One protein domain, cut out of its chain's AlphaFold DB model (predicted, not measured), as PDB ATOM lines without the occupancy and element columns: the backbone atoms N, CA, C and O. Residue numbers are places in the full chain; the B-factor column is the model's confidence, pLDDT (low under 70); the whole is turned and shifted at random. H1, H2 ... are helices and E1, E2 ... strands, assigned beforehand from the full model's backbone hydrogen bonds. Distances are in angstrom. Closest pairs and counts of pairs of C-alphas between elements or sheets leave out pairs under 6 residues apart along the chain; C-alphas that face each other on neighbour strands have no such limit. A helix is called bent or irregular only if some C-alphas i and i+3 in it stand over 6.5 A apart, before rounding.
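AT A GLANCE: This is residues 182 to 372 of the 414 residues of the protein "ATP-binding region, ATPase-like protein" of Acidithiobacillus sp. GGI-221 (UniProt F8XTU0). A strongly twisted sheet of six strands curls round one helix, H2, and a second sheet of four strands stands partly face to face with it, their strands crossed. The long helix H4 covers one face of the smaller sheet, with the short H3 on the same face. The printed part has 191 residues with four named helices and ten named strands, in the order E1 H1 E2 H2 E3 E4 E5 E6 E7 E8 E9 E10 H3 H4. The sheets run E1, E3, E2, E4, E7, E8 and E5, E6, E10, E9, both mixed, and the class is mixed, helices and strands. The whole is compact, with a radius of gyration of the C-alphas of 17.8 A and spans of 53 by 40 by 26 A.

IN THESE COORDINATES: In the large sheet, E1 is residues 183 to 186, beginning at C-alpha 183 (94.740, 138.883, 123.482), E3 243 to 245, E2 218 to 220, E4 260 to 271 (27.6 A), E7 296 to 304 (24.8 A) and E8 307 to 315 (25.2 A). The small sheet has E5, 278 to 281, E6, 286 to 293 (21.1 A), E10, 326 to 330, and E9, 319 to 321. The helices are H1, 208 to 212, H2, 228 to 239 (17.8 A), H3, 338 to 341, and H4, 353 to 371 (27.2 A), ending at C-alpha 371 (72.546, 161.832, 99.319). H2 is irregular: C-alphas 229 and 232 are 8.0 A apart.

HOW THE PARTS SIT: E4 bends by 81 degrees at residue 265; it is parallel to E2 (N 261 to O 218, 2.8 A) and antiparallel to E7 (N 268 to O 299, 2.7 A). E7 and E8 form a hairpin (N 302 to O 309, 2.8 A). E2, H2 and E3 make a strand-helix-strand unit, two parallel neighbour strands with a helix between, its crossover right-handed. H2 is on the large sheet; its closest C-alphas to E8 are Ala 239 and Tyr 315, 5.5 A. The two sheets form a sandwich, face to face, with strands at 75 degrees. E6 and E10 are parallel (N 327 to O 289, 2.7 A). H4 and the small sheet make two layers, a helix on one face: H4 is over E6 at a height of 8.0 A, slantwise at 39 degrees on the local plane. H4 touches H3 with residues 356 to 363 alone, closest C-alphas Val 339 and Asp 360, 6.0 A. Every O i to N i+4 pair is within hydrogen-bond range in H1 and H4, 6 of 8 in H2, and H3 is too short for one.

THE WHOLE: The C-alphas farthest apart, of Glu 253 and Asn 372, are 56.5 A apart. The printed part has no cut. The links E1 to H1, E3 to E4 and H3 to H4 are long. Residues 193 to 200 and 222 to 229 are under pLDDT 70.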
ATOM      1  N   VAL A 182      96.746 137.081 126.650       90.75
ATOM      2  CA  VAL A 182      97.262 138.418 126.332       90.75
ATOM      3  C   VAL A 182      96.385 139.111 125.297       90.75
ATOM      4  O   VAL A 182      96.324 140.338 125.290       90.75
ATOM      5  N   VAL A 183      95.705 138.347 124.439       90.31
ATOM      6  CA  VAL A 183      94.740 138.883 123.482       90.31
ATOM      7  C   VAL A 183      93.506 139.276 124.259       90.31
ATOM      8  O   VAL A 183      92.871 138.452 124.915       90.31
ATOM      9  N   THR A 184      93.200 140.559 124.213       84.75
ATOM     10  CA  THR A 184      92.047 141.088 124.909       84.75
ATOM     11  C   THR A 184      90.873 141.119 123.926       84.75
ATOM     12  O   THR A 184      89.793 140.670 124.284       84.75
ATOM     13  N   GLY A 185      91.050 141.474 122.652       84.06
ATOM     14  CA  GLY A 185      89.926 141.413 121.717       84.06
ATOM     15  C   GLY A 185      90.226 141.853 120.294       84.06
ATOM     16  O   GLY A 185      91.371 142.095 119.914       84.06
ATOM     17  N   TYR A 186      89.151 141.968 119.521       84.62
ATOM     18  CA  TYR A 186      89.103 142.536 118.174       84.62
ATOM     19  C   TYR A 186      87.971 143.547 118.130       84.62
ATOM     20  O   TYR A 186      86.970 143.335 118.802       84.62
ATOM     21  N   VAL A 187      88.077 144.581 117.300       82.69
ATOM     22  CA  VAL A 187      86.981 145.542 117.121       82.69
ATOM     23  C   VAL A 187      85.995 144.994 116.086       82.69
ATOM     24  O   VAL A 187      86.291 144.992 114.892       82.69
ATOM     25  N   ALA A 188      84.827 144.517 116.530       77.44
ATOM     26  CA  ALA A 188      83.755 144.080 115.624       77.44
ATOM     27  C   ALA A 188      82.763 145.192 115.286       77.44
ATOM     28  O   ALA A 188      82.403 145.355 114.121       77.44
ATOM     29  N   ASN A 189      82.335 145.951 116.293       78.62
ATOM     30  CA  ASN A 189      81.402 147.060 116.146       78.62
ATOM     31  C   ASN A 189      81.987 148.301 116.823       78.62
ATOM     32  O   ASN A 189      82.821 148.194 117.717       78.62
ATOM     33  N   LEU A 190      81.552 149.471 116.370       83.00
ATOM     34  CA  LEU A 190      81.778 150.729 117.069       83.00
ATOM     35  C   LEU A 190      80.478 151.044 117.809       83.00
ATOM     36  O   LEU A 190      79.558 151.611 117.226       83.00
ATOM     37  N   ASP A 191      80.375 150.584 119.051       80.38
ATOM     38  CA  ASP A 191      79.239 150.816 119.950       80.38
ATOM     39  C   ASP A 191      79.809 151.213 121.318       80.38
ATOM     40  O   ASP A 191      80.785 150.611 121.777       80.38
ATOM     41  N   ILE A 192      79.254 152.251 121.944       78.12
ATOM     42  CA  ILE A 192      79.711 152.710 123.260       78.12
ATOM     43  C   ILE A 192      79.166 151.858 124.408       78.12
ATOM     44  O   ILE A 192      79.742 151.871 125.489       78.12
ATOM     45  N   ASN A 193      78.099 151.088 124.182       67.75
ATOM     46  CA  ASN A 193      77.529 150.165 125.165       67.75
ATOM     47  C   ASN A 193      78.254 148.837 125.254       67.75
ATOM     48  O   ASN A 193      78.233 148.169 126.292       67.75
ATOM     49  N   MET A 194      78.787 148.391 124.124       61.97
ATOM     50  CA  MET A 194      79.381 147.078 124.053       61.97
ATOM     51  C   MET A 194      80.798 147.121 124.592       61.97
ATOM     52  O   MET A 194      81.611 147.962 124.207       61.97
ATOM     53  N   ASP A 195      81.117 146.121 125.413       58.81
ATOM     54  CA  ASP A 195      82.480 145.625 125.448       58.81
ATOM     55  C   ASP A 195      82.817 145.237 124.001       58.81
ATOM     56  O   ASP A 195      82.348 144.225 123.475       58.81
ATOM     57  N   ASN A 196      83.549 146.117 123.315       55.84
ATOM     58  CA  ASN A 196      83.928 145.922 121.924       55.84
ATOM     59  C   ASN A 196      84.876 144.721 121.775       55.84
ATOM     60  O   ASN A 196      85.242 144.397 120.649       55.84
ATOM     61  N   SER A 197      85.251 144.035 122.869       51.78
ATOM     62  CA  SER A 197      85.888 142.729 122.810       51.78
ATOM     63  C   SER A 197      84.908 141.646 122.347       51.78
ATOM     64  O   SER A 197      83.934 141.258 122.989       51.78
ATOM     65  N   VAL A 198      85.183 141.138 121.152       55.94
ATOM     66  CA  VAL A 198      84.497 139.982 120.579       55.94
ATOM     67  C   VAL A 198      84.688 138.749 121.474       55.94
ATOM     68  O   VAL A 198      85.804 138.438 121.889       55.94
ATOM     69  N   THR A 199      83.610 137.989 121.703       55.38
ATOM     70  CA  THR A 199      83.625 136.709 122.442       55.38
ATOM     71  C   THR A 199      84.395 135.588 121.729       55.38
ATOM     72  O   THR A 199      84.713 134.571 122.343       55.38
ATOM     73  N   ASP A 200      84.720 135.769 120.448       63.03
ATOM     74  CA  ASP A 200      85.509 134.853 119.613       63.03
ATOM     75  C   ASP A 200      87.010 135.177 119.677       63.03
ATOM     76  O   ASP A 200      87.675 135.416 118.665       63.03
ATOM     77  N   LEU A 201      87.564 135.186 120.892       74.56
ATOM     78  CA  LEU A 201      89.013 135.225 121.084       74.56
ATOM     79  C   LEU A 201      89.688 134.071 120.329       74.56
ATOM     80  O   LEU A 201      89.105 132.986 120.194       74.56
ATOM     81  N   PRO A 202      90.929 134.263 119.843       74.62
ATOM     82  CA  PRO A 202      91.600 133.225 119.089       74.62
ATOM     83  C   PRO A 202      91.743 131.981 119.966       74.62
ATOM     84  O   PRO A 202      92.273 132.014 121.076       74.62
ATOM     85  N   THR A 203      91.270 130.848 119.453       79.12
ATOM     86  CA  THR A 203      91.388 129.557 120.149       79.12
ATOM     87  C   THR A 203      92.822 129.033 120.139       79.12
ATOM     88  O   THR A 203      93.197 128.233 120.996       79.12
ATOM     89  N   ASN A 204      93.652 129.517 119.211       89.81
ATOM     90  CA  ASN A 204      95.047 129.130 119.063       89.81
ATOM     91  C   ASN A 204      95.990 130.329 119.254       89.81
ATOM     92  O   ASN A 204      95.695 131.400 118.724       89.81
ATOM     93  N   PRO A 205      97.152 130.121 119.901       95.12
ATOM     94  CA  PRO A 205      98.196 131.135 120.020       95.12
ATOM     95  C   PRO A 205      98.612 131.724 118.671       95.12
ATOM     96  O   PRO A 205      98.795 130.979 117.698       95.12
ATOM     97  N   ILE A 206      98.808 133.046 118.635       95.94
ATOM     98  CA  ILE A 206      99.184 133.784 117.421       95.94
ATOM     99  C   ILE A 206     100.674 133.548 117.126       95.94
ATOM    100  O   ILE A 206     101.505 133.818 117.996       95.94
ATOM    101  N   PRO A 207     101.050 133.061 115.933       96.81
ATOM    102  CA  PRO A 207     102.451 132.854 115.572       96.81
ATOM    103  C   PRO A 207     103.267 134.156 115.517       96.81
ATOM    104  O   PRO A 207     102.809 135.179 115.014       96.81
ATOM    105  N   MET A 208     104.523 134.118 115.967       97.44
ATOM    106  CA  MET A 208     105.434 135.272 115.897       97.44
ATOM    107  C   MET A 208     105.666 135.750 114.458       97.44
ATOM    108  O   MET A 208     105.722 136.951 114.219       97.44
ATOM    109  N   ASN A 209     105.777 134.838 113.489       96.88
ATOM    110  CA  ASN A 209     106.059 135.202 112.099       96.88
ATOM    111  C   ASN A 209     104.940 136.041 111.467       96.88
ATOM    112  O   ASN A 209     105.251 136.952 110.714       96.88
ATOM    113  N   THR A 210     103.671 135.791 111.815       97.00
ATOM    114  CA  THR A 210     102.550 136.611 111.327       97.00
ATOM    115  C   THR A 210     102.567 138.013 111.924       97.00
ATOM    116  O   THR A 210     102.022 138.938 111.343       97.00
ATOM    117  N   VAL A 211     103.158 138.184 113.109       96.81
ATOM    118  CA  VAL A 211     103.346 139.507 113.717       96.81
ATOM    119  C   VAL A 211     104.531 140.224 113.064       96.81
ATOM    120  O   VAL A 211     104.428 141.397 112.720       96.81
ATOM    121  N   ASP A 212     105.634 139.505 112.852       95.19
ATOM    122  CA  ASP A 212     106.867 140.029 112.255       95.19
ATOM    123  C   ASP A 212     106.676 140.480 110.796       95.19
ATOM    124  O   ASP A 212     107.153 141.543 110.404       95.19
ATOM    125  N   ASP A 213     105.919 139.718 110.000       95.19
ATOM    126  CA  ASP A 213     105.620 140.057 108.603       95.19
ATOM    127  C   ASP A 213     104.488 141.091 108.428       95.19
ATOM    128  O   ASP A 213     104.223 141.542 107.310       95.19
ATOM    129  N   GLY A 214     103.851 141.509 109.527       92.69
ATOM    130  CA  GLY A 214     102.779 142.503 109.545       92.69
ATOM    131  C   GLY A 214     101.389 141.974 109.174       92.69
ATOM    132  O   GLY A 214     100.458 142.777 109.075       92.69
ATOM    133  N   THR A 215     101.219 140.658 108.996       94.81
ATOM    134  CA  THR A 215      99.905 140.024 108.782       94.81
ATOM    135  C   THR A 215      98.988 140.215 109.994       94.81
ATOM    136  O   THR A 215      97.803 140.494 109.838       94.81
ATOM    137  N   ALA A 216      99.531 140.097 111.206       94.94
ATOM    138  CA  ALA A 216      98.849 140.320 112.473       94.94
ATOM    139  C   ALA A 216      99.361 141.617 113.115       94.94
ATOM    140  O   ALA A 216     100.479 141.674 113.632       94.94
ATOM    141  N   LYS A 217      98.532 142.665 113.113       95.06
ATOM    142  CA  LYS A 217      98.869 143.960 113.721       95.06
ATOM    143  C   LYS A 217      98.360 144.012 115.152       95.06
ATOM    144  O   LYS A 217      97.160 143.909 115.388       95.06
ATOM    145  N   LEU A 218      99.272 144.181 116.100       94.75
ATOM    146  CA  LEU A 218      98.952 144.194 117.525       94.75
ATOM    147  C   LEU A 218      98.843 145.629 118.032       94.75
ATOM    148  O   LEU A 218      99.778 146.404 117.849       94.75
ATOM    149  N   PHE A 219      97.759 145.960 118.720       92.69
ATOM    150  CA  PHE A 219      97.493 147.273 119.296       92.69
ATOM    151  C   PHE A 219      97.443 147.186 120.815       92.69
ATOM    152  O   PHE A 219      96.838 146.275 121.374       92.69
ATOM    153  N   ALA A 220      98.092 148.133 121.490       89.31
ATOM    154  CA  ALA A 220      97.971 148.254 122.934       89.31
ATOM    155  C   ALA A 220      96.579 148.780 123.282       89.31
ATOM    156  O   ALA A 220      96.167 149.821 122.771       89.31
ATOM    157  N   GLY A 221      95.906 148.099 124.200       74.12
ATOM    158  CA  GLY A 221      94.623 148.545 124.713       74.12
ATOM    159  C   GLY A 221      94.131 147.684 125.864       74.12
ATOM    160  O   GLY A 221      94.613 146.577 126.100       74.12
ATOM    161  N   ASP A 222      93.173 148.248 126.577       60.19
ATOM    162  CA  ASP A 222      92.251 147.578 127.485       60.19
ATOM    163  C   ASP A 222      90.986 147.225 126.665       60.19
ATOM    164  O   ASP A 222      90.633 147.956 125.735       60.19
ATOM    165  N   ASN A 223      90.332 146.102 126.973       51.75
ATOM    166  CA  ASN A 223      89.029 145.705 126.416       51.75
ATOM    167  C   ASN A 223      87.863 146.599 126.863       51.75
ATOM    168  O   ASN A 223      86.894 146.129 127.447       51.75
ATOM    169  N   GLY A 224      87.906 147.889 126.572       44.44
ATOM    170  CA  GLY A 224      86.723 148.711 126.794       44.44
ATOM    171  C   GLY A 224      86.464 149.045 128.262       44.44
ATOM    172  O   GLY A 224      85.331 148.999 128.734       44.44
ATOM    173  N   GLY A 225      87.471 149.578 128.949       45.06
ATOM    174  CA  GLY A 225      87.195 150.779 129.730       45.06
ATOM    175  C   GLY A 225      86.474 151.792 128.828       45.06
ATOM    176  O   GLY A 225      87.063 152.244 127.848       45.06
ATOM    177  N   TYR A 226      85.194 152.050 129.119       43.19
ATOM    178  CA  TYR A 226      84.251 152.935 128.417       43.19
ATOM    179  C   TYR A 226      84.784 154.361 128.221       43.19
ATOM    180  O   TYR A 226      84.372 155.292 128.910       43.19
ATOM    181  N   ASP A 227      85.716 154.538 127.293       52.88
ATOM    182  CA  ASP A 227      86.230 155.848 126.926       52.88
ATOM    183  C   ASP A 227      85.865 156.146 125.470       52.88
ATOM    184  O   ASP A 227      86.530 155.727 124.514       52.88
ATOM    185  N   THR A 228      84.741 156.850 125.315       48.97
ATOM    186  CA  THR A 228      84.193 157.332 124.040       48.97
ATOM    187  C   THR A 228      85.153 158.268 123.302       48.97
ATOM    188  O   THR A 228      84.978 158.504 122.105       48.97
ATOM    189  N   GLU A 229      86.226 158.739 123.951       57.06
ATOM    190  CA  GLU A 229      87.302 159.511 123.321       57.06
ATOM    191  C   GLU A 229      88.136 158.685 122.319       57.06
ATOM    192  O   GLU A 229      88.896 159.250 121.532       57.06
ATOM    193  N   ASN A 230      87.974 157.354 122.280       75.00
ATOM    194  CA  ASN A 230      88.829 156.458 121.496       75.00
ATOM    195  C   ASN A 230      88.149 155.821 120.262       75.00
ATOM    196  O   ASN A 230      88.747 154.964 119.607       75.00
ATOM    197  N   LEU A 231      86.916 156.203 119.904       85.88
ATOM    198  CA  LEU A 231      86.180 155.575 118.789       85.88
ATOM    199  C   LEU A 231      86.888 155.676 117.426       85.88
ATOM    200  O   LEU A 231      87.002 154.650 116.751       85.88
ATOM    201  N   PRO A 232      87.450 156.831 117.013       90.25
ATOM    202  CA  PRO A 232      88.232 156.907 115.779       90.25
ATOM    203  C   PRO A 232      89.461 155.982 115.770       90.25
ATOM    204  O   PRO A 232      89.871 155.496 114.715       90.25
ATOM    205  N   HIS A 233      90.054 155.709 116.934       89.50
ATOM    206  CA  HIS A 233      91.169 154.768 117.057       89.50
ATOM    207  C   HIS A 233      90.689 153.326 116.943       89.50
ATOM    208  O   HIS A 233      91.298 152.564 116.197       89.50
ATOM    209  N   MET A 234      89.569 152.971 117.577       88.69
ATOM    210  CA  MET A 234      88.940 151.658 117.392       88.69
ATOM    211  C   MET A 234      88.553 151.426 115.928       88.69
ATOM    212  O   MET A 234      88.822 150.356 115.384       88.69
ATOM    213  N   ALA A 235      88.028 152.447 115.251       91.25
ATOM    214  CA  ALA A 235      87.721 152.401 113.826       91.25
ATOM    215  C   ALA A 235      88.981 152.171 112.972       91.25
ATOM    216  O   ALA A 235      88.955 151.387 112.025       91.25
ATOM    217  N   LEU A 236      90.112 152.796 113.324       93.50
ATOM    218  CA  LEU A 236      91.390 152.563 112.644       93.50
ATOM    219  C   LEU A 236      91.933 151.149 112.902       93.50
ATOM    220  O   LEU A 236      92.442 150.523 111.971       93.50
ATOM    221  N   ILE A 237      91.812 150.636 114.131       91.38
ATOM    222  CA  ILE A 237      92.165 149.250 114.478       91.38
ATOM    223  C   ILE A 237      91.332 148.289 113.628       91.38
ATOM    224  O   ILE A 237      91.902 147.414 112.978       91.38
ATOM    225  N   GLN A 238      90.013 148.493 113.566       90.75
ATOM    226  CA  GLN A 238      89.106 147.684 112.754       90.75
ATOM    227  C   GLN A 238      89.471 147.737 111.267       90.75
ATOM    228  O   GLN A 238      89.621 146.699 110.635       90.75
ATOM    229  N   ALA A 239      89.690 148.936 110.718       93.44
ATOM    230  CA  ALA A 239      90.098 149.137 109.325       93.44
ATOM    231  C   ALA A 239      91.434 148.455 108.975       93.44
ATOM    232  O   ALA A 239      91.749 148.244 107.804       93.44
ATOM    233  N   CYS A 240      92.250 148.159 109.987       92.69
ATOM    234  CA  CYS A 240      93.547 147.514 109.847       92.69
ATOM    235  C   CYS A 240      93.529 146.005 110.122       92.69
ATOM    236  O   CYS A 240      94.619 145.420 110.067       92.69
ATOM    237  N   ASP A 241      92.365 145.420 110.430       90.94
ATOM    238  CA  ASP A 241      92.200 144.062 110.970       90.94
ATOM    239  C   ASP A 241      93.066 143.830 112.228       90.94
ATOM    240  O   ASP A 241      93.746 142.815 112.389       90.94
ATOM    241  N   GLY A 242      93.115 144.840 113.102       91.06
ATOM    242  CA  GLY A 242      93.980 144.871 114.274       91.06
ATOM    243  C   GLY A 242      93.502 144.002 115.439       91.06
ATOM    244  O   GLY A 242      92.310 143.787 115.648       91.06
ATOM    245  N   ILE A 243      94.470 143.543 116.232       91.06
ATOM    246  CA  ILE A 243      94.280 142.702 117.418       91.06
ATOM    247  C   ILE A 243      94.645 143.515 118.656       91.06
ATOM    248  O   ILE A 243      95.769 144.012 118.749       91.06
ATOM    249  N   ILE A 244      93.734 143.629 119.616       89.31
ATOM    250  CA  ILE A 244      93.975 144.349 120.867       89.31
ATOM    251  C   ILE A 244      94.631 143.394 121.865       89.31
ATOM    252  O   ILE A 244      94.181 142.259 122.061       89.31
ATOM    253  N   VAL A 245      95.732 143.842 122.467       90.75
ATOM    254  CA  VAL A 245      96.541 143.043 123.387       90.75
ATOM    255  C   VAL A 245      96.928 143.817 124.648       90.75
ATOM    256  O   VAL A 245      97.341 144.978 124.590       90.75
ATOM    257  N   ASP A 246      96.926 143.114 125.781       90.38
ATOM    258  CA  ASP A 246      97.517 143.562 127.045       90.38
ATOM    259  C   ASP A 246      98.878 142.887 127.240       90.38
ATOM    260  O   ASP A 246      99.066 141.953 128.031       90.38
ATOM    261  N   ALA A 247      99.863 143.379 126.486       91.62
ATOM    262  CA  ALA A 247     101.242 142.913 126.587       91.62
ATOM    263  C   ALA A 247     101.856 143.154 127.981       91.62
ATOM    264  O   ALA A 247     102.857 142.523 128.315       91.62
ATOM    265  N   GLY A 248     101.253 144.009 128.822       91.19
ATOM    266  CA  GLY A 248     101.675 144.229 130.208       91.19
ATOM    267  C   GLY A 248     101.521 142.989 131.094       91.19
ATOM    268  O   GLY A 248     102.195 142.870 132.119       91.19
ATOM    269  N   LYS A 249     100.698 142.014 130.683       92.31
ATOM    270  CA  LYS A 249     100.599 140.719 131.368       92.31
ATOM    271  C   LYS A 249     101.836 139.842 131.188       92.31
ATOM    272  O   LYS A 249     102.036 138.952 132.016       92.31
ATOM    273  N   LEU A 250     102.659 140.070 130.167       95.38
ATOM    274  CA  LEU A 250     103.853 139.269 129.883       95.38
ATOM    275  C   LEU A 250     105.079 139.763 130.656       95.38
ATOM    276  O   LEU A 250     105.054 140.808 131.304       95.38
ATOM    277  N   ASP A 251     106.155 138.979 130.616       97.38
ATOM    278  CA  ASP A 251     107.455 139.431 131.102       97.38
ATOM    279  C   ASP A 251     107.986 140.592 130.240       97.38
ATOM    280  O   ASP A 251     107.683 140.679 129.048       97.38
ATOM    281  N   SER A 252     108.777 141.491 130.829       95.38
ATOM    282  CA  SER A 252     109.295 142.680 130.138       95.38
ATOM    283  C   SER A 252     110.251 142.370 128.983       95.38
ATOM    284  O   SER A 252     110.422 143.213 128.106       95.38
ATOM    285  N   GLU A 253     110.860 141.182 128.961       96.81
ATOM    286  CA  GLU A 253     111.765 140.750 127.891       96.81
ATOM    287  C   GLU A 253     111.053 139.927 126.803       96.81
ATOM    288  O   GLU A 253     111.696 139.431 125.878       96.81
ATOM    289  N   HIS A 254     109.724 139.782 126.876       97.50
ATOM    290  CA  HIS A 254     108.973 139.022 125.884       97.50
ATOM    291  C   HIS A 254     109.092 139.639 124.484       97.50
ATOM    292  O   HIS A 254     108.950 140.850 124.292       97.50
ATOM    293  N   TRP A 255     109.269 138.788 123.475       96.94
ATOM    294  CA  TRP A 255     109.511 139.192 122.088       96.94
ATOM    295  C   TRP A 255     108.422 140.084 121.473       96.94
ATOM    296  O   TRP A 255     108.682 140.749 120.481       96.94
ATOM    297  N   VAL A 256     107.208 140.100 122.034       96.56
ATOM    298  CA  VAL A 256     106.056 140.832 121.474       96.56
ATOM    299  C   VAL A 256     106.166 142.347 121.646       96.56
ATOM    300  O   VAL A 256     105.633 143.094 120.830       96.56
ATOM    301  N   HIS A 257     106.853 142.827 122.691       95.25
ATOM    302  CA  HIS A 257     106.829 144.245 123.082       95.25
ATOM    303  C   HIS A 257     107.191 145.232 121.965       95.25
ATOM    304  O   HIS A 257     106.523 146.273 121.876       95.25
ATOM    305  N   PRO A 258     108.190 144.946 121.105       95.56
ATOM    306  CA  PRO A 258     108.536 145.808 119.987       95.56
ATOM    307  C   PRO A 258     107.467 145.886 118.896       95.56
ATOM    308  O   PRO A 258     107.509 146.841 118.137       95.56
ATOM    309  N   PHE A 259     106.517 144.951 118.821       96.75
ATOM    310  CA  PHE A 259     105.513 144.865 117.749       96.75
ATOM    311  C   PHE A 259     104.156 145.489 118.109       96.75
ATOM    312  O   PHE A 259     103.266 145.580 117.265       96.75
ATOM    313  N   VAL A 260     103.975 145.916 119.362       95.25
ATOM    314  CA  VAL A 260     102.704 146.483 119.831       95.25
ATOM    315  C   VAL A 260     102.615 147.971 119.492       95.25
ATOM    316  O   VAL A 260     103.397 148.778 120.007       95.25
ATOM    317  N   HIS A 261     101.615 148.321 118.684       94.56
ATOM    318  CA  HIS A 261     101.259 149.675 118.278       94.56
ATOM    319  C   HIS A 261     100.643 150.413 119.464       94.56
ATOM    320  O   HIS A 261      99.580 150.045 119.962       94.56
ATOM    321  N   ARG A 262     101.318 151.462 119.931       92.19
ATOM    322  CA  ARG A 262     100.827 152.331 121.008       92.19
ATOM    323  C   ARG A 262     100.500 153.695 120.430       92.19
ATOM    324  O   ARG A 262     101.412 154.367 119.947       92.19
ATOM    325  N   LEU A 263      99.228 154.084 120.461       91.19
ATOM    326  CA  LEU A 263      98.783 155.367 119.925       91.19
ATOM    327  C   LEU A 263      99.533 156.528 120.595       91.19
ATOM    328  O   LEU A 263      99.754 156.538 121.807       91.19
ATOM    329  N   LYS A 264      99.938 157.507 119.786       90.75
ATOM    330  CA  LYS A 264     100.529 158.765 120.226       90.75
ATOM    331  C   LYS A 264      99.714 159.928 119.665       90.75
ATOM    332  O   LYS A 264      99.890 160.301 118.508       90.75
ATOM    333  N   GLY A 265      98.950 160.575 120.540       86.06
ATOM    334  CA  GLY A 265      98.084 161.695 120.170       86.06
ATOM    335  C   GLY A 265      96.768 161.215 119.569       86.06
ATOM    336  O   GLY A 265      96.392 160.062 119.756       86.06
ATOM    337  N   ASP A 266      96.092 162.109 118.858       88.81
ATOM    338  CA  ASP A 266      94.744 161.867 118.349       88.81
ATOM    339  C   ASP A 266      94.745 161.243 116.951       88.81
ATOM    340  O   ASP A 266      95.700 161.366 116.171       88.81
ATOM    341  N   ILE A 267      93.631 160.600 116.613       92.75
ATOM    342  CA  ILE A 267      93.384 160.114 115.260       92.75
ATOM    343  C   ILE A 267      92.893 161.262 114.394       92.75
ATOM    344  O   ILE A 267      91.912 161.936 114.683       92.75
ATOM    345  N   ARG A 268      93.553 161.432 113.259       95.25
ATOM    346  CA  ARG A 268      93.122 162.334 112.209       95.25
ATOM    347  C   ARG A 268      92.062 161.665 111.343       95.25
ATOM    348  O   ARG A 268      92.335 160.652 110.693       95.25
ATOM    349  N   ILE A 269      90.910 162.320 111.255       96.94
ATOM    350  CA  ILE A 269      89.778 161.928 110.420       96.94
ATOM    351  C   ILE A 269      89.753 162.797 109.158       96.94
ATOM    352  O   ILE A 269      89.814 164.025 109.221       96.94
ATOM    353  N   VAL A 270      89.693 162.170 107.984       97.62
ATOM    354  CA  VAL A 270      89.588 162.872 106.699       97.62
ATOM    355  C   VAL A 270      88.477 162.253 105.868       97.62
ATOM    356  O   VAL A 270      88.562 161.097 105.470       97.62
ATOM    357  N   LEU A 271      87.464 163.058 105.551       98.06
ATOM    358  CA  LEU A 271      86.371 162.689 104.658       98.06
ATOM    359  C   LEU A 271      86.468 163.497 103.358       98.06
ATOM    360  O   LEU A 271      86.513 164.729 103.399       98.06
ATOM    361  N   THR A 272      86.527 162.822 102.210       98.00
ATOM    362  CA  THR A 272      86.619 163.464 100.885       98.00
ATOM    363  C   THR A 272      85.240 163.806 100.312       98.00
ATOM    364  O   THR A 272      84.246 163.196 100.693       98.00
ATOM    365  N   GLU A 273      85.168 164.763  99.375       96.06
ATOM    366  CA  GLU A 273      83.911 165.170  98.704       96.06
ATOM    367  C   GLU A 273      82.778 165.516  99.688       96.06
ATOM    368  O   GLU A 273      81.647 165.056  99.533       96.06
ATOM    369  N   GLN A 274      83.097 166.300 100.723       95.69
ATOM    370  CA  GLN A 274      82.139 166.611 101.782       95.69
ATOM    371  C   GLN A 274      80.903 167.334 101.243       95.69
ATOM    372  O   GLN A 274      80.997 168.290 100.468       95.69
ATOM    373  N   GLN A 275      79.746 166.868 101.691       93.75
ATOM    374  CA  GLN A 275      78.459 167.515 101.490       93.75
ATOM    375  C   GLN A 275      78.200 168.542 102.604       93.75
ATOM    376  O   GLN A 275      78.894 168.525 103.624       93.75
ATOM    377  N   PRO A 276      77.221 169.451 102.434       92.69
ATOM    378  CA  PRO A 276      76.811 170.353 103.503       92.69
ATOM    379  C   PRO A 276      76.444 169.587 104.777       92.69
ATOM    380  O   PRO A 276      75.726 168.590 104.725       92.69
ATOM    381  N   VAL A 277      76.940 170.082 105.910       95.56
ATOM    382  CA  VAL A 277      76.649 169.529 107.234       95.56
ATOM    383  C   VAL A 277      75.170 169.726 107.562       95.56
ATOM    384  O   VAL A 277      74.609 170.794 107.304       95.56
ATOM    385  N   PHE A 278      74.556 168.714 108.164       94.56
ATOM    386  CA  PHE A 278      73.237 168.807 108.787       94.56
ATOM    387  C   PHE A 278      73.303 168.290 110.224       94.56
ATOM    388  O   PHE A 278      74.346 167.816 110.663       94.56
ATOM    389  N   LYS A 279      72.210 168.428 110.975       94.94
ATOM    390  CA  LYS A 279      72.116 167.939 112.351       94.94
ATOM    391  C   LYS A 279      71.051 166.867 112.465       94.94
ATOM    392  O   LYS A 279      70.052 166.930 111.746       94.94
ATOM    393  N   ILE A 280      71.277 165.922 113.366       94.56
ATOM    394  CA  ILE A 280      70.244 164.997 113.821       94.56
ATOM    395  C   ILE A 280      69.520 165.593 115.030       94.56
ATOM    396  O   ILE A 280      70.108 166.323 115.824       94.56
ATOM    397  N   ASP A 281      68.224 165.328 115.117       93.50
ATOM    398  CA  ASP A 281      67.356 165.730 116.222       93.50
ATOM    399  C   ASP A 281      66.474 164.527 116.570       93.50
ATOM    400  O   ASP A 281      65.359 164.390 116.064       93.50
ATOM    401  N   GLY A 282      67.077 163.582 117.291       92.88
ATOM    402  CA  GLY A 282      66.468 162.338 117.746       92.88
ATOM    403  C   GLY A 282      66.080 162.373 119.226       92.88
ATOM    404  O   GLY A 282      66.085 163.419 119.876       92.88
ATOM    405  N   CYS A 283      65.733 161.207 119.759       92.69
ATOM    406  CA  CYS A 283      65.371 160.993 121.152       92.69
ATOM    407  C   CYS A 283      66.581 161.090 122.084       92.69
ATOM    408  O   CYS A 283      66.534 161.839 123.058       92.69
ATOM    409  N   PHE A 284      67.648 160.339 121.793       93.00
ATOM    410  CA  PHE A 284      68.867 160.299 122.608       93.00
ATOM    411  C   PHE A 284      70.072 160.909 121.889       93.00
ATOM    412  O   PHE A 284      70.983 161.402 122.548       93.00
ATOM    413  N   VAL A 285      70.074 160.907 120.555       92.69
ATOM    414  CA  VAL A 285      71.094 161.581 119.740       92.69
ATOM    415  C   VAL A 285      70.490 162.863 119.165       92.69
ATOM    416  O   VAL A 285      69.696 162.827 118.220       92.69
ATOM    417  N   CYS A 286      70.811 164.006 119.774       91.81
ATOM    418  CA  CYS A 286      70.235 165.304 119.431       91.81
ATOM    419  C   CYS A 286      71.286 166.427 119.397       91.81
ATOM    420  O   CYS A 286      71.875 166.821 120.405       91.81
ATOM    421  N   GLY A 287      71.415 167.057 118.226       91.38
ATOM    422  CA  GLY A 287      72.223 168.255 118.008       91.38
ATOM    423  C   GLY A 287      73.611 168.002 117.419       91.38
ATOM    424  O   GLY A 287      74.260 168.984 117.015       91.38
ATOM    425  N   GLU A 288      74.025 166.737 117.320       95.50
ATOM    426  CA  GLU A 288      75.262 166.279 116.693       95.50
ATOM    427  C   GLU A 288      75.253 166.594 115.198       95.50
ATOM    428  O   GLU A 288      74.231 166.536 114.503       95.50
ATOM    429  N   GLU A 289      76.426 166.949 114.691       97.12
ATOM    430  CA  GLU A 289      76.613 167.241 113.280       97.12
ATOM    431  C   GLU A 289      76.805 165.959 112.473       97.12
ATOM    432  O   GLU A 289      77.454 165.017 112.909       97.12
ATOM    433  N   VAL A 290      76.297 165.934 111.248       97.81
ATOM    434  CA  VAL A 290      76.488 164.834 110.306       97.81
ATOM    435  C   VAL A 290      77.092 165.396 109.030       97.81
ATOM    436  O   VAL A 290      76.532 166.297 108.398       97.81
ATOM    437  N   VAL A 291      78.246 164.856 108.638       97.50
ATOM    438  CA  VAL A 291      78.911 165.179 107.376       97.50
ATOM    439  C   VAL A 291      79.024 163.931 106.509       97.50
ATOM    440  O   VAL A 291      79.562 162.896 106.910       97.50
ATOM    441  N   LEU A 292      78.502 164.032 105.287       97.56
ATOM    442  CA  LEU A 292      78.568 162.960 104.299       97.56
ATOM    443  C   LEU A 292      79.710 163.214 103.326       97.56
ATOM    444  O   LEU A 292      80.010 164.361 102.999       97.56
ATOM    445  N   GLY A 293      80.306 162.149 102.803       96.19
ATOM    446  CA  GLY A 293      81.350 162.261 101.791       96.19
ATOM    447  C   GLY A 293      81.603 160.958 101.054       96.19
ATOM    448  O   GLY A 293      80.865 159.984 101.203       96.19
ATOM    449  N   ALA A 294      82.631 160.944 100.213       95.94
ATOM    450  CA  ALA A 294      82.963 159.791  99.389       95.94
ATOM    451  C   ALA A 294      83.750 158.734 100.169       95.94
ATOM    452  O   ALA A 294      83.252 157.623 100.342       95.94
ATOM    453  N   VAL A 295      84.955 159.078 100.632       97.75
ATOM    454  CA  VAL A 295      85.884 158.149 101.288       97.75
ATOM    455  C   VAL A 295      86.308 158.717 102.631       97.75
ATOM    456  O   VAL A 295      86.776 159.856 102.696       97.75
ATOM    457  N   LEU A 296      86.163 157.909 103.681       98.12
ATOM    458  CA  LEU A 296      86.657 158.197 105.020       98.12
ATOM    459  C   LEU A 296      88.029 157.543 105.193       98.12
ATOM    460  O   LEU A 296      88.211 156.361 104.909       98.12
ATOM    461  N   SER A 297      89.010 158.329 105.617       98.00
ATOM    462  CA  SER A 297      90.360 157.876 105.943       98.00
ATOM    463  C   SER A 297      90.698 158.268 107.371       98.00
ATOM    464  O   SER A 297      90.509 159.419 107.767       98.00
ATOM    465  N   LEU A 298      91.222 157.305 108.116       97.50
ATOM    466  CA  LEU A 298      91.677 157.458 109.489       97.50
ATOM    467  C   LEU A 298      93.193 157.318 109.504       97.50
ATOM    468  O   LEU A 298      93.744 156.468 108.805       97.50
ATOM    469  N   SER A 299      93.879 158.153 110.276       97.00
ATOM    470  CA  SER A 299      95.334 158.069 110.416       97.00
ATOM    471  C   SER A 299      95.800 158.544 111.781       97.00
ATOM    472  O   SER A 299      95.164 159.403 112.376       97.00
ATOM    473  N   GLY A 300      96.909 158.007 112.271       94.31
ATOM    474  CA  GLY A 300      97.494 158.408 113.543       94.31
ATOM    475  C   GLY A 300      98.962 158.021 113.652       94.31
ATOM    476  O   GLY A 300      99.461 157.174 112.900       94.31
ATOM    477  N   SER A 301      99.637 158.627 114.624       95.06
ATOM    478  CA  SER A 301     101.023 158.313 114.949       95.06
ATOM    479  C   SER A 301     101.085 157.231 116.031       95.06
ATOM    480  O   SER A 301     100.394 157.317 117.044       95.06
ATOM    481  N   PHE A 302     101.950 156.230 115.871       94.06
ATOM    482  CA  PHE A 302     102.083 155.104 116.801       94.06
ATOM    483  C   PHE A 302     103.540 154.857 117.189       94.06
ATOM    484  O   PHE A 302     104.439 154.941 116.355       94.06
ATOM    485  N   TYR A 303     103.776 154.504 118.452       93.62
ATOM    486  CA  TYR A 303     105.055 153.956 118.892       93.62
ATOM    487  C   TYR A 303     105.104 152.442 118.688       93.62
ATOM    488  O   TYR A 303     104.237 151.723 119.185       93.62
ATOM    489  N   ILE A 304     106.162 151.973 118.023       93.44
ATOM    490  CA  ILE A 304     106.471 150.558 117.772       93.44
ATOM    491  C   ILE A 304     107.974 150.363 117.954       93.44
ATOM    492  O   ILE A 304     108.772 151.037 117.302       93.44
ATOM    493  N   GLY A 305     108.387 149.497 118.880       89.12
ATOM    494  CA  GLY A 305     109.811 149.269 119.163       89.12
ATOM    495  C   GLY A 305     110.592 150.545 119.510       89.12
ATOM    496  O   GLY A 305     111.776 150.643 119.207       89.12
ATOM    497  N   GLY A 306     109.922 151.552 120.083       88.69
ATOM    498  CA  GLY A 306     110.495 152.873 120.375       88.69
ATOM    499  C   GLY A 306     110.555 153.840 119.184       88.69
ATOM    500  O   GLY A 306     110.879 155.011 119.374       88.69
ATOM    501  N   ASN A 307     110.203 153.397 117.979       94.56
ATOM    502  CA  ASN A 307     110.114 154.243 116.794       94.56
ATOM    503  C   ASN A 307     108.713 154.832 116.660       94.56
ATOM    504  O   ASN A 307     107.724 154.154 116.927       94.56
ATOM    505  N   LEU A 308     108.639 156.088 116.226       95.44
ATOM    506  CA  LEU A 308     107.380 156.719 115.852       95.44
ATOM    507  C   LEU A 308     107.091 156.427 114.380       95.44
ATOM    508  O   LEU A 308     107.919 156.749 113.527       95.44
ATOM    509  N   ILE A 309     105.927 155.855 114.097       95.25
ATOM    510  CA  ILE A 309     105.451 155.602 112.740       95.25
ATOM    511  C   ILE A 309     104.103 156.279 112.500       95.25
ATOM    512  O   ILE A 309     103.349 156.514 113.440       95.25
ATOM    513  N   GLU A 310     103.797 156.554 111.236       95.88
ATOM    514  CA  GLU A 310     102.462 156.965 110.798       95.88
ATOM    515  C   GLU A 310     101.736 155.758 110.218       95.88
ATOM    516  O   GLU A 310     102.313 154.993 109.440       95.88
ATOM    517  N   MET A 311     100.466 155.605 110.569       94.81
ATOM    518  CA  MET A 311      99.609 154.558 110.033       94.81
ATOM    519  C   MET A 311      98.252 155.148 109.673       94.81
ATOM    520  O   MET A 311      97.759 156.049 110.345       94.81
ATOM    521  N   GLY A 312      97.639 154.632 108.613       96.00
ATOM    522  CA  GLY A 312      96.284 155.000 108.245       96.00
ATOM    523  C   GLY A 312      95.622 153.960 107.357       96.00
ATOM    524  O   GLY A 312      96.298 153.150 106.723       96.00
ATOM    525  N   ALA A 313      94.296 154.002 107.325       97.25
ATOM    526  CA  ALA A 313      93.459 153.119 106.528       97.25
ATOM    527  C   ALA A 313      92.177 153.841 106.095       97.25
ATOM    528  O   ALA A 313      91.741 154.811 106.721       97.25
ATOM    529  N   THR A 314      91.578 153.364 105.007       97.62
ATOM    530  CA  THR A 314      90.209 153.736 104.641       97.62
ATOM    531  C   THR A 314      89.227 152.937 105.480       97.62
ATOM    532  O   THR A 314      89.463 151.757 105.731       97.62
ATOM    533  N   TYR A 315      88.121 153.560 105.873       95.88
ATOM    534  CA  TYR A 315      87.079 152.917 106.663       95.88
ATOM    535  C   TYR A 315      85.724 153.093 105.983       95.88
ATOM    536  O   TYR A 315      85.373 154.197 105.566       95.88
ATOM    537  N   ASP A 316      84.981 151.998 105.849       95.19
ATOM    538  CA  ASP A 316      83.705 151.981 105.126       95.19
ATOM    539  C   ASP A 316      82.501 152.288 106.030       95.19
ATOM    540  O   ASP A 316      81.429 152.624 105.526       95.19
ATOM    541  N   GLY A 317      82.672 152.199 107.353       94.12
ATOM    542  CA  GLY A 317      81.648 152.522 108.345       94.12
ATOM    543  C   GLY A 317      81.584 154.011 108.697       94.12
ATOM    544  O   GLY A 317      82.437 154.809 108.309       94.12
ATOM    545  N   SER A 318      80.552 154.388 109.452       95.31
ATOM    546  CA  SER A 318      80.468 155.720 110.062       95.31
ATOM    547  C   SER A 318      81.392 155.810 111.275       95.31
ATOM    548  O   SER A 318      81.568 154.814 111.973       95.31
ATOM    549  N   VAL A 319      81.937 156.996 111.549       94.94
ATOM    550  CA  VAL A 319      82.715 157.275 112.766       94.94
ATOM    551  C   VAL A 319      82.162 158.515 113.453       94.94
ATOM    552  O   VAL A 319      82.031 159.557 112.810       94.94
ATOM    553  N   PHE A 320      81.862 158.404 114.742       94.38
ATOM    554  CA  PHE A 320      81.575 159.536 115.612       94.38
ATOM    555  C   PHE A 320      82.871 160.085 116.212       94.38
ATOM    556  O   PHE A 320      83.680 159.349 116.778       94.38
ATOM    557  N   ASP A 321      83.063 161.389 116.072       92.69
ATOM    558  CA  ASP A 321      84.104 162.145 116.749       92.69
ATOM    559  C   ASP A 321      83.486 162.884 117.934       92.69
ATOM    560  O   ASP A 321      82.754 163.864 117.767       92.69
ATOM    561  N   ASN A 322      83.800 162.408 119.138       87.25
ATOM    562  CA  ASN A 322      83.323 163.002 120.379       87.25
ATOM    563  C   ASN A 322      83.896 164.417 120.613       87.25
ATOM    564  O   ASN A 322      83.247 165.239 121.256       87.25
ATOM    565  N   GLN A 323      85.079 164.750 120.083       87.69
ATOM    566  CA  GLN A 323      85.657 166.089 120.252       87.69
ATOM    567  C   GLN A 323      84.914 167.127 119.406       87.69
ATOM    568  O   GLN A 323      84.665 168.244 119.865       87.69
ATOM    569  N   GLU A 324      84.532 166.759 118.180       90.88
ATOM    570  CA  GLU A 324      83.765 167.628 117.279       90.88
ATOM    571  C   GLU A 324      82.240 167.478 117.424       90.88
ATOM    572  O   GLU A 324      81.505 168.272 116.835       90.88
ATOM    573  N   GLN A 325      81.760 166.497 118.202       92.25
ATOM    574  CA  GLN A 325      80.342 166.108 118.292       92.25
ATOM    575  C   GLN A 325      79.744 165.869 116.895       92.25
ATOM    576  O   GLN A 325      78.706 166.428 116.521       92.25
ATOM    577  N   ARG A 326      80.466 165.083 116.084       95.50
ATOM    578  CA  ARG A 326      80.213 164.954 114.646       95.50
ATOM    579  C   ARG A 326      80.340 163.519 114.143       95.50
ATOM    580  O   ARG A 326      81.337 162.847 114.373       95.50
ATOM    581  N   PHE A 327      79.371 163.096 113.341       97.12
ATOM    582  CA  PHE A 327      79.418 161.875 112.548       97.12
ATOM    583  C   PHE A 327      80.031 162.120 111.171       97.12
ATOM    584  O   PHE A 327      79.548 162.944 110.390       97.12
ATOM    585  N   TYR A 328      81.039 161.323 110.829       97.69
ATOM    586  CA  TYR A 328      81.593 161.221 109.484       97.69
ATOM    587  C   TYR A 328      81.052 159.970 108.805       97.69
ATOM    588  O   TYR A 328      81.320 158.851 109.244       97.69
ATOM    589  N   VAL A 329      80.306 160.150 107.713       97.88
ATOM    590  CA  VAL A 329      79.609 159.050 107.034       97.88
ATOM    591  C   VAL A 329      80.109 158.924 105.584       97.88
ATOM    592  O   VAL A 329      79.705 159.708 104.713       97.88
ATOM    593  N   PRO A 330      80.988 157.947 105.277       97.62
ATOM    594  CA  PRO A 330      81.450 157.699 103.914       97.62
ATOM    595  C   PRO A 330      80.345 157.098 103.050       97.62
ATOM    596  O   PRO A 330      79.385 156.519 103.555       97.62
ATOM    597  N   ARG A 331      80.509 157.167 101.725       95.44
ATOM    598  CA  ARG A 331      79.531 156.673 100.740       95.44
ATOM    599  C   ARG A 331      79.203 155.188 100.917       95.44
ATOM    600  O   ARG A 331      78.093 154.788 100.581       95.44
ATOM    601  N   ALA A 332      80.151 154.401 101.421       94.44
ATOM    602  CA  ALA A 332      79.979 152.977 101.686       94.44
ATOM    603  C   ALA A 332      79.051 152.683 102.885       94.44
ATOM    604  O   ALA A 332      78.397 151.643 102.893       94.44
ATOM    605  N   SER A 333      78.935 153.604 103.848       94.50
ATOM    606  CA  SER A 333      78.063 153.461 105.020       94.50
ATOM    607  C   SER A 333      76.633 153.881 104.695       94.50
ATOM    608  O   SER A 333      76.418 154.908 104.047       94.50
ATOM    609  N   SER A 334      75.639 153.129 105.166       89.38
ATOM    610  CA  SER A 334      74.220 153.509 105.112       89.38
ATOM    611  C   SER A 334      73.803 154.451 106.246       89.38
ATOM    612  O   SER A 334      72.720 155.021 106.179       89.38
ATOM    613  N   GLY A 335      74.649 154.626 107.264       88.62
ATOM    614  CA  GLY A 335      74.314 155.341 108.495       88.62
ATOM    615  C   GLY A 335      73.688 154.461 109.582       88.62
ATOM    616  O   GLY A 335      73.725 154.861 110.736       88.62
ATOM    617  N   TYR A 336      73.202 153.263 109.243       91.81
ATOM    618  CA  TYR A 336      72.669 152.315 110.226       91.81
ATOM    619  C   TYR A 336      73.721 151.909 111.265       91.81
ATOM    620  O   TYR A 336      74.889 151.691 110.933       91.81
ATOM    621  N   GLY A 337      73.293 151.803 112.518       90.69
ATOM    622  CA  GLY A 337      74.111 151.540 113.693       90.69
ATOM    623  C   GLY A 337      75.004 152.706 114.124       90.69
ATOM    624  O   GLY A 337      75.671 152.587 115.149       90.69
ATOM    625  N   ALA A 338      75.052 153.826 113.390       93.88
ATOM    626  CA  ALA A 338      75.968 154.923 113.713       93.88
ATOM    627  C   ALA A 338      75.626 155.577 115.055       93.88
ATOM    628  O   ALA A 338      76.530 155.923 115.804       93.88
ATOM    629  N   VAL A 339      74.339 155.692 115.388       94.62
ATOM    630  CA  VAL A 339      73.869 156.362 116.611       94.62
ATOM    631  C   VAL A 339      74.356 155.691 117.906       94.62
ATOM    632  O   VAL A 339      74.567 156.371 118.908       94.62
ATOM    633  N   ARG A 340      74.687 154.391 117.858       90.88
ATOM    634  CA  ARG A 340      75.325 153.639 118.962       90.88
ATOM    635  C   ARG A 340      76.728 154.125 119.315       90.88
ATOM    636  O   ARG A 340      77.276 153.750 120.343       90.88
ATOM    637  N   GLN A 341      77.334 154.933 118.453       91.50
ATOM    638  CA  GLN A 341      78.629 155.546 118.717       91.50
ATOM    639  C   GLN A 341      78.520 156.810 119.578       91.50
ATOM    640  O   GLN A 341      79.527 157.248 120.122       91.50
ATOM    641  N   ALA A 342      77.329 157.406 119.692       91.44
ATOM    642  CA  ALA A 342      77.120 158.647 120.438       91.44
ATOM    643  C   ALA A 342      76.254 158.473 121.691       91.44
ATOM    644  O   ALA A 342      76.377 159.278 122.609       91.44
ATOM    645  N   SER A 343      75.414 157.435 121.755       90.75
ATOM    646  CA  SER A 343      74.528 157.191 122.894       90.75
ATOM    647  C   SER A 343      74.510 155.727 123.323       90.75
ATOM    648  O   SER A 343      74.550 154.812 122.495       90.75
ATOM    649  N   ASP A 344      74.432 155.534 124.641       88.69
ATOM    650  CA  ASP A 344      74.308 154.245 125.305       88.69
ATOM    651  C   ASP A 344      72.827 153.810 125.416       88.69
ATOM    652  O   ASP A 344      72.516 152.637 125.626       88.69
ATOM    653  N   TYR A 345      71.887 154.729 125.172       91.75
ATOM    654  CA  TYR A 345      70.447 154.502 125.316       91.75
ATOM    655  C   TYR A 345      70.057 153.960 126.700       91.75
ATOM    656  O   TYR A 345      69.043 153.264 126.828       91.75
ATOM    657  N   LEU A 346      70.856 154.263 127.727       89.94
ATOM    658  CA  LEU A 346      70.582 153.915 129.115       89.94
ATOM    659  C   LEU A 346      70.066 155.149 129.860       89.94
ATOM    660  O   LEU A 346      70.707 156.196 129.887       89.94
ATOM    661  N   GLU A 347      68.921 155.013 130.521       88.50
ATOM    662  CA  GLU A 347      68.423 155.986 131.495       88.50
ATOM    663  C   GLU A 347      68.082 155.227 132.781       88.50
ATOM    664  O   GLU A 347      67.339 154.254 132.747       88.50
ATOM    665  N   ASP A 348      68.669 155.620 133.917       87.44
ATOM    666  CA  ASP A 348      68.469 154.952 135.216       87.44
ATOM    667  C   ASP A 348      68.664 153.410 135.186       87.44
ATOM    668  O   ASP A 348      67.922 152.665 135.826       87.44
ATOM    669  N   ASP A 349      69.691 152.936 134.466       83.69
ATOM    670  CA  ASP A 349      70.018 151.516 134.210       83.69
ATOM    671  C   ASP A 349      69.012 150.750 133.316       83.69
ATOM    672  O   ASP A 349      69.195 149.551 133.073       83.69
ATOM    673  N   ASP A 350      67.988 151.417 132.773       88.75
ATOM    674  CA  ASP A 350      67.032 150.838 131.827       88.75
ATOM    675  C   ASP A 350      67.435 151.146 130.372       88.75
ATOM    676  O   ASP A 350      67.697 152.285 129.993       88.75
ATOM    677  N   TYR A 351      67.483 150.104 129.530       91.12
ATOM    678  CA  TYR A 351      67.833 150.226 128.110       91.12
ATOM    679  C   TYR A 351      66.607 150.527 127.237       91.12
ATOM    680  O   TYR A 351      65.679 149.716 127.138       91.12
ATOM    681  N   HIS A 352      66.640 151.660 126.534       91.94
ATOM    682  CA  HIS A 352      65.554 152.157 125.691       91.94
ATOM    683  C   HIS A 352      65.671 151.675 124.238       91.94
ATOM    684  O   HIS A 352      66.006 152.436 123.331       91.94
ATOM    685  N   ALA A 353      65.347 150.399 124.005       91.94
ATOM    686  CA  ALA A 353      65.414 149.782 122.675       91.94
ATOM    687  C   ALA A 353      64.581 150.516 121.608       91.94
ATOM    688  O   ALA A 353      65.070 150.733 120.505       91.94
ATOM    689  N   ASP A 354      63.360 150.940 121.952       93.25
ATOM    690  CA  ASP A 354      62.469 151.636 121.014       93.25
ATOM    691  C   ASP A 354      63.059 152.991 120.580       93.25
ATOM    692  O   ASP A 354      62.997 153.349 119.410       93.25
ATOM    693  N   ALA A 355      63.693 153.719 121.508       93.62
ATOM    694  CA  ALA A 355      64.350 154.990 121.201       93.62
ATOM    695  C   ALA A 355      65.602 154.792 120.334       93.62
ATOM    696  O   ALA A 355      65.884 155.615 119.464       93.62
ATOM    697  N   PHE A 356      66.335 153.692 120.544       94.31
ATOM    698  CA  PHE A 356      67.424 153.296 119.654       94.31
ATOM    699  C   PHE A 356      66.922 153.039 118.231       94.31
ATOM    700  O   PHE A 356      67.482 153.601 117.293       94.31
ATOM    701  N   ASP A 357      65.873 152.232 118.071       93.88
ATOM    702  CA  ASP A 357      65.329 151.912 116.748       93.88
ATOM    703  C   ASP A 357      64.826 153.183 116.032       93.88
ATOM    704  O   ASP A 357      65.098 153.376 114.847       93.88
ATOM    705  N   GLU A 358      64.155 154.091 116.756       94.25
ATOM    706  CA  GLU A 358      63.687 155.376 116.217       94.25
ATOM    707  C   GLU A 358      64.840 156.283 115.754       94.25
ATOM    708  O   GLU A 358      64.786 156.827 114.644       94.25
ATOM    709  N   ASP A 359      65.889 156.428 116.564       96.50
ATOM    710  CA  ASP A 359      67.058 157.246 116.227       96.50
ATOM    711  C   ASP A 359      67.866 156.650 115.069       96.50
ATOM    712  O   ASP A 359      68.331 157.392 114.198       96.50
ATOM    713  N   ASP A 360      68.023 155.326 115.025       95.38
ATOM    714  CA  ASP A 360      68.784 154.649 113.973       95.38
ATOM    715  C   ASP A 360      68.072 154.750 112.614       95.38
ATOM    716  O   ASP A 360      68.688 155.101 111.598       95.38
ATOM    717  N   ASP A 361      66.749 154.554 112.596       93.69
ATOM    718  CA  ASP A 361      65.924 154.753 111.403       93.69
ATOM    719  C   ASP A 361      65.903 156.222 110.960       93.69
ATOM    720  O   ASP A 361      66.000 156.521 109.759       93.69
ATOM    721  N   LEU A 362      65.812 157.164 111.907       94.19
ATOM    722  CA  LEU A 362      65.910 158.593 111.621       94.19
ATOM    723  C   LEU A 362      67.256 158.928 110.972       94.19
ATOM    724  O   LEU A 362      67.282 159.590 109.928       94.19
ATOM    725  N   PHE A 363      68.360 158.458 111.551       96.44
ATOM    726  CA  PHE A 363      69.707 158.716 111.054       96.44
ATOM    727  C   PHE A 363      69.883 158.171 109.634       96.44
ATOM    728  O   PHE A 363      70.272 158.911 108.723       96.44
ATOM    729  N   ALA A 364      69.543 156.899 109.408       93.19
ATOM    730  CA  ALA A 364      69.652 156.263 108.099       93.19
ATOM    731  C   ALA A 364      68.795 156.975 107.036       93.19
ATOM    732  O   ALA A 364      69.242 157.192 105.901       93.19
ATOM    733  N   ARG A 365      67.583 157.413 107.405       90.62
ATOM    734  CA  ARG A 365      66.707 158.195 106.525       90.62
ATOM    735  C   ARG A 365      67.328 159.540 106.154       90.62
ATOM    736  O   ARG A 365      67.378 159.858 104.968       90.62
ATOM    737  N   LEU A 366      67.841 160.300 107.124       92.62
ATOM    738  CA  LEU A 366      68.481 161.597 106.874       92.62
ATOM    739  C   LEU A 366      69.722 161.458 105.980       92.62
ATOM    740  O   LEU A 366      69.901 162.241 105.045       92.62
ATOM    741  N   VAL A 367      70.541 160.424 106.197       93.25
ATOM    742  CA  VAL A 367      71.683 160.101 105.324       93.25
ATOM    743  C   VAL A 367      71.219 159.811 103.892       93.25
ATOM    744  O   VAL A 367      71.830 160.289 102.931       93.25
ATOM    745  N   SER A 368      70.138 159.043 103.728       88.62
ATOM    746  CA  SER A 368      69.574 158.707 102.415       88.62
ATOM    747  C   SER A 368      69.003 159.932 101.691       88.62
ATOM    748  O   SER A 368      69.300 160.144 100.511       88.62
ATOM    749  N   GLU A 369      68.236 160.768 102.394       87.62
ATOM    750  CA  GLU A 369      67.658 162.009 101.868       87.62
ATOM    751  C   GLU A 369      68.756 162.986 101.424       87.62
ATOM    752  O   GLU A 369      68.740 163.465 100.289       87.62
ATOM    753  N   ALA A 370      69.769 163.216 102.264       88.75
ATOM    754  CA  ALA A 370      70.869 164.130 101.956       88.75
ATOM    755  C   ALA A 370      71.700 163.687 100.735       88.75
ATOM    756  O   ALA A 370      72.143 164.523  99.945       88.75
ATOM    757  N   ARG A 371      71.861 162.372 100.512       87.94
ATOM    758  CA  ARG A 371      72.546 161.832  99.319       87.94
ATOM    759  C   ARG A 371      71.744 161.965  98.032       87.94
ATOM    760  O   ARG A 371      72.333 161.909  96.952       87.94
ATOM    761  N   ASN A 372      70.428 162.121  98.135       82.81
ATOM    762  CA  ASN A 372      69.511 162.161  97.004       82.81
ATOM    763  C   ASN A 372      68.749 163.495  96.980       82.81
ATOM    764  O   ASN A 372      67.541 163.519  97.215       82.81
TER     765      ASN A 372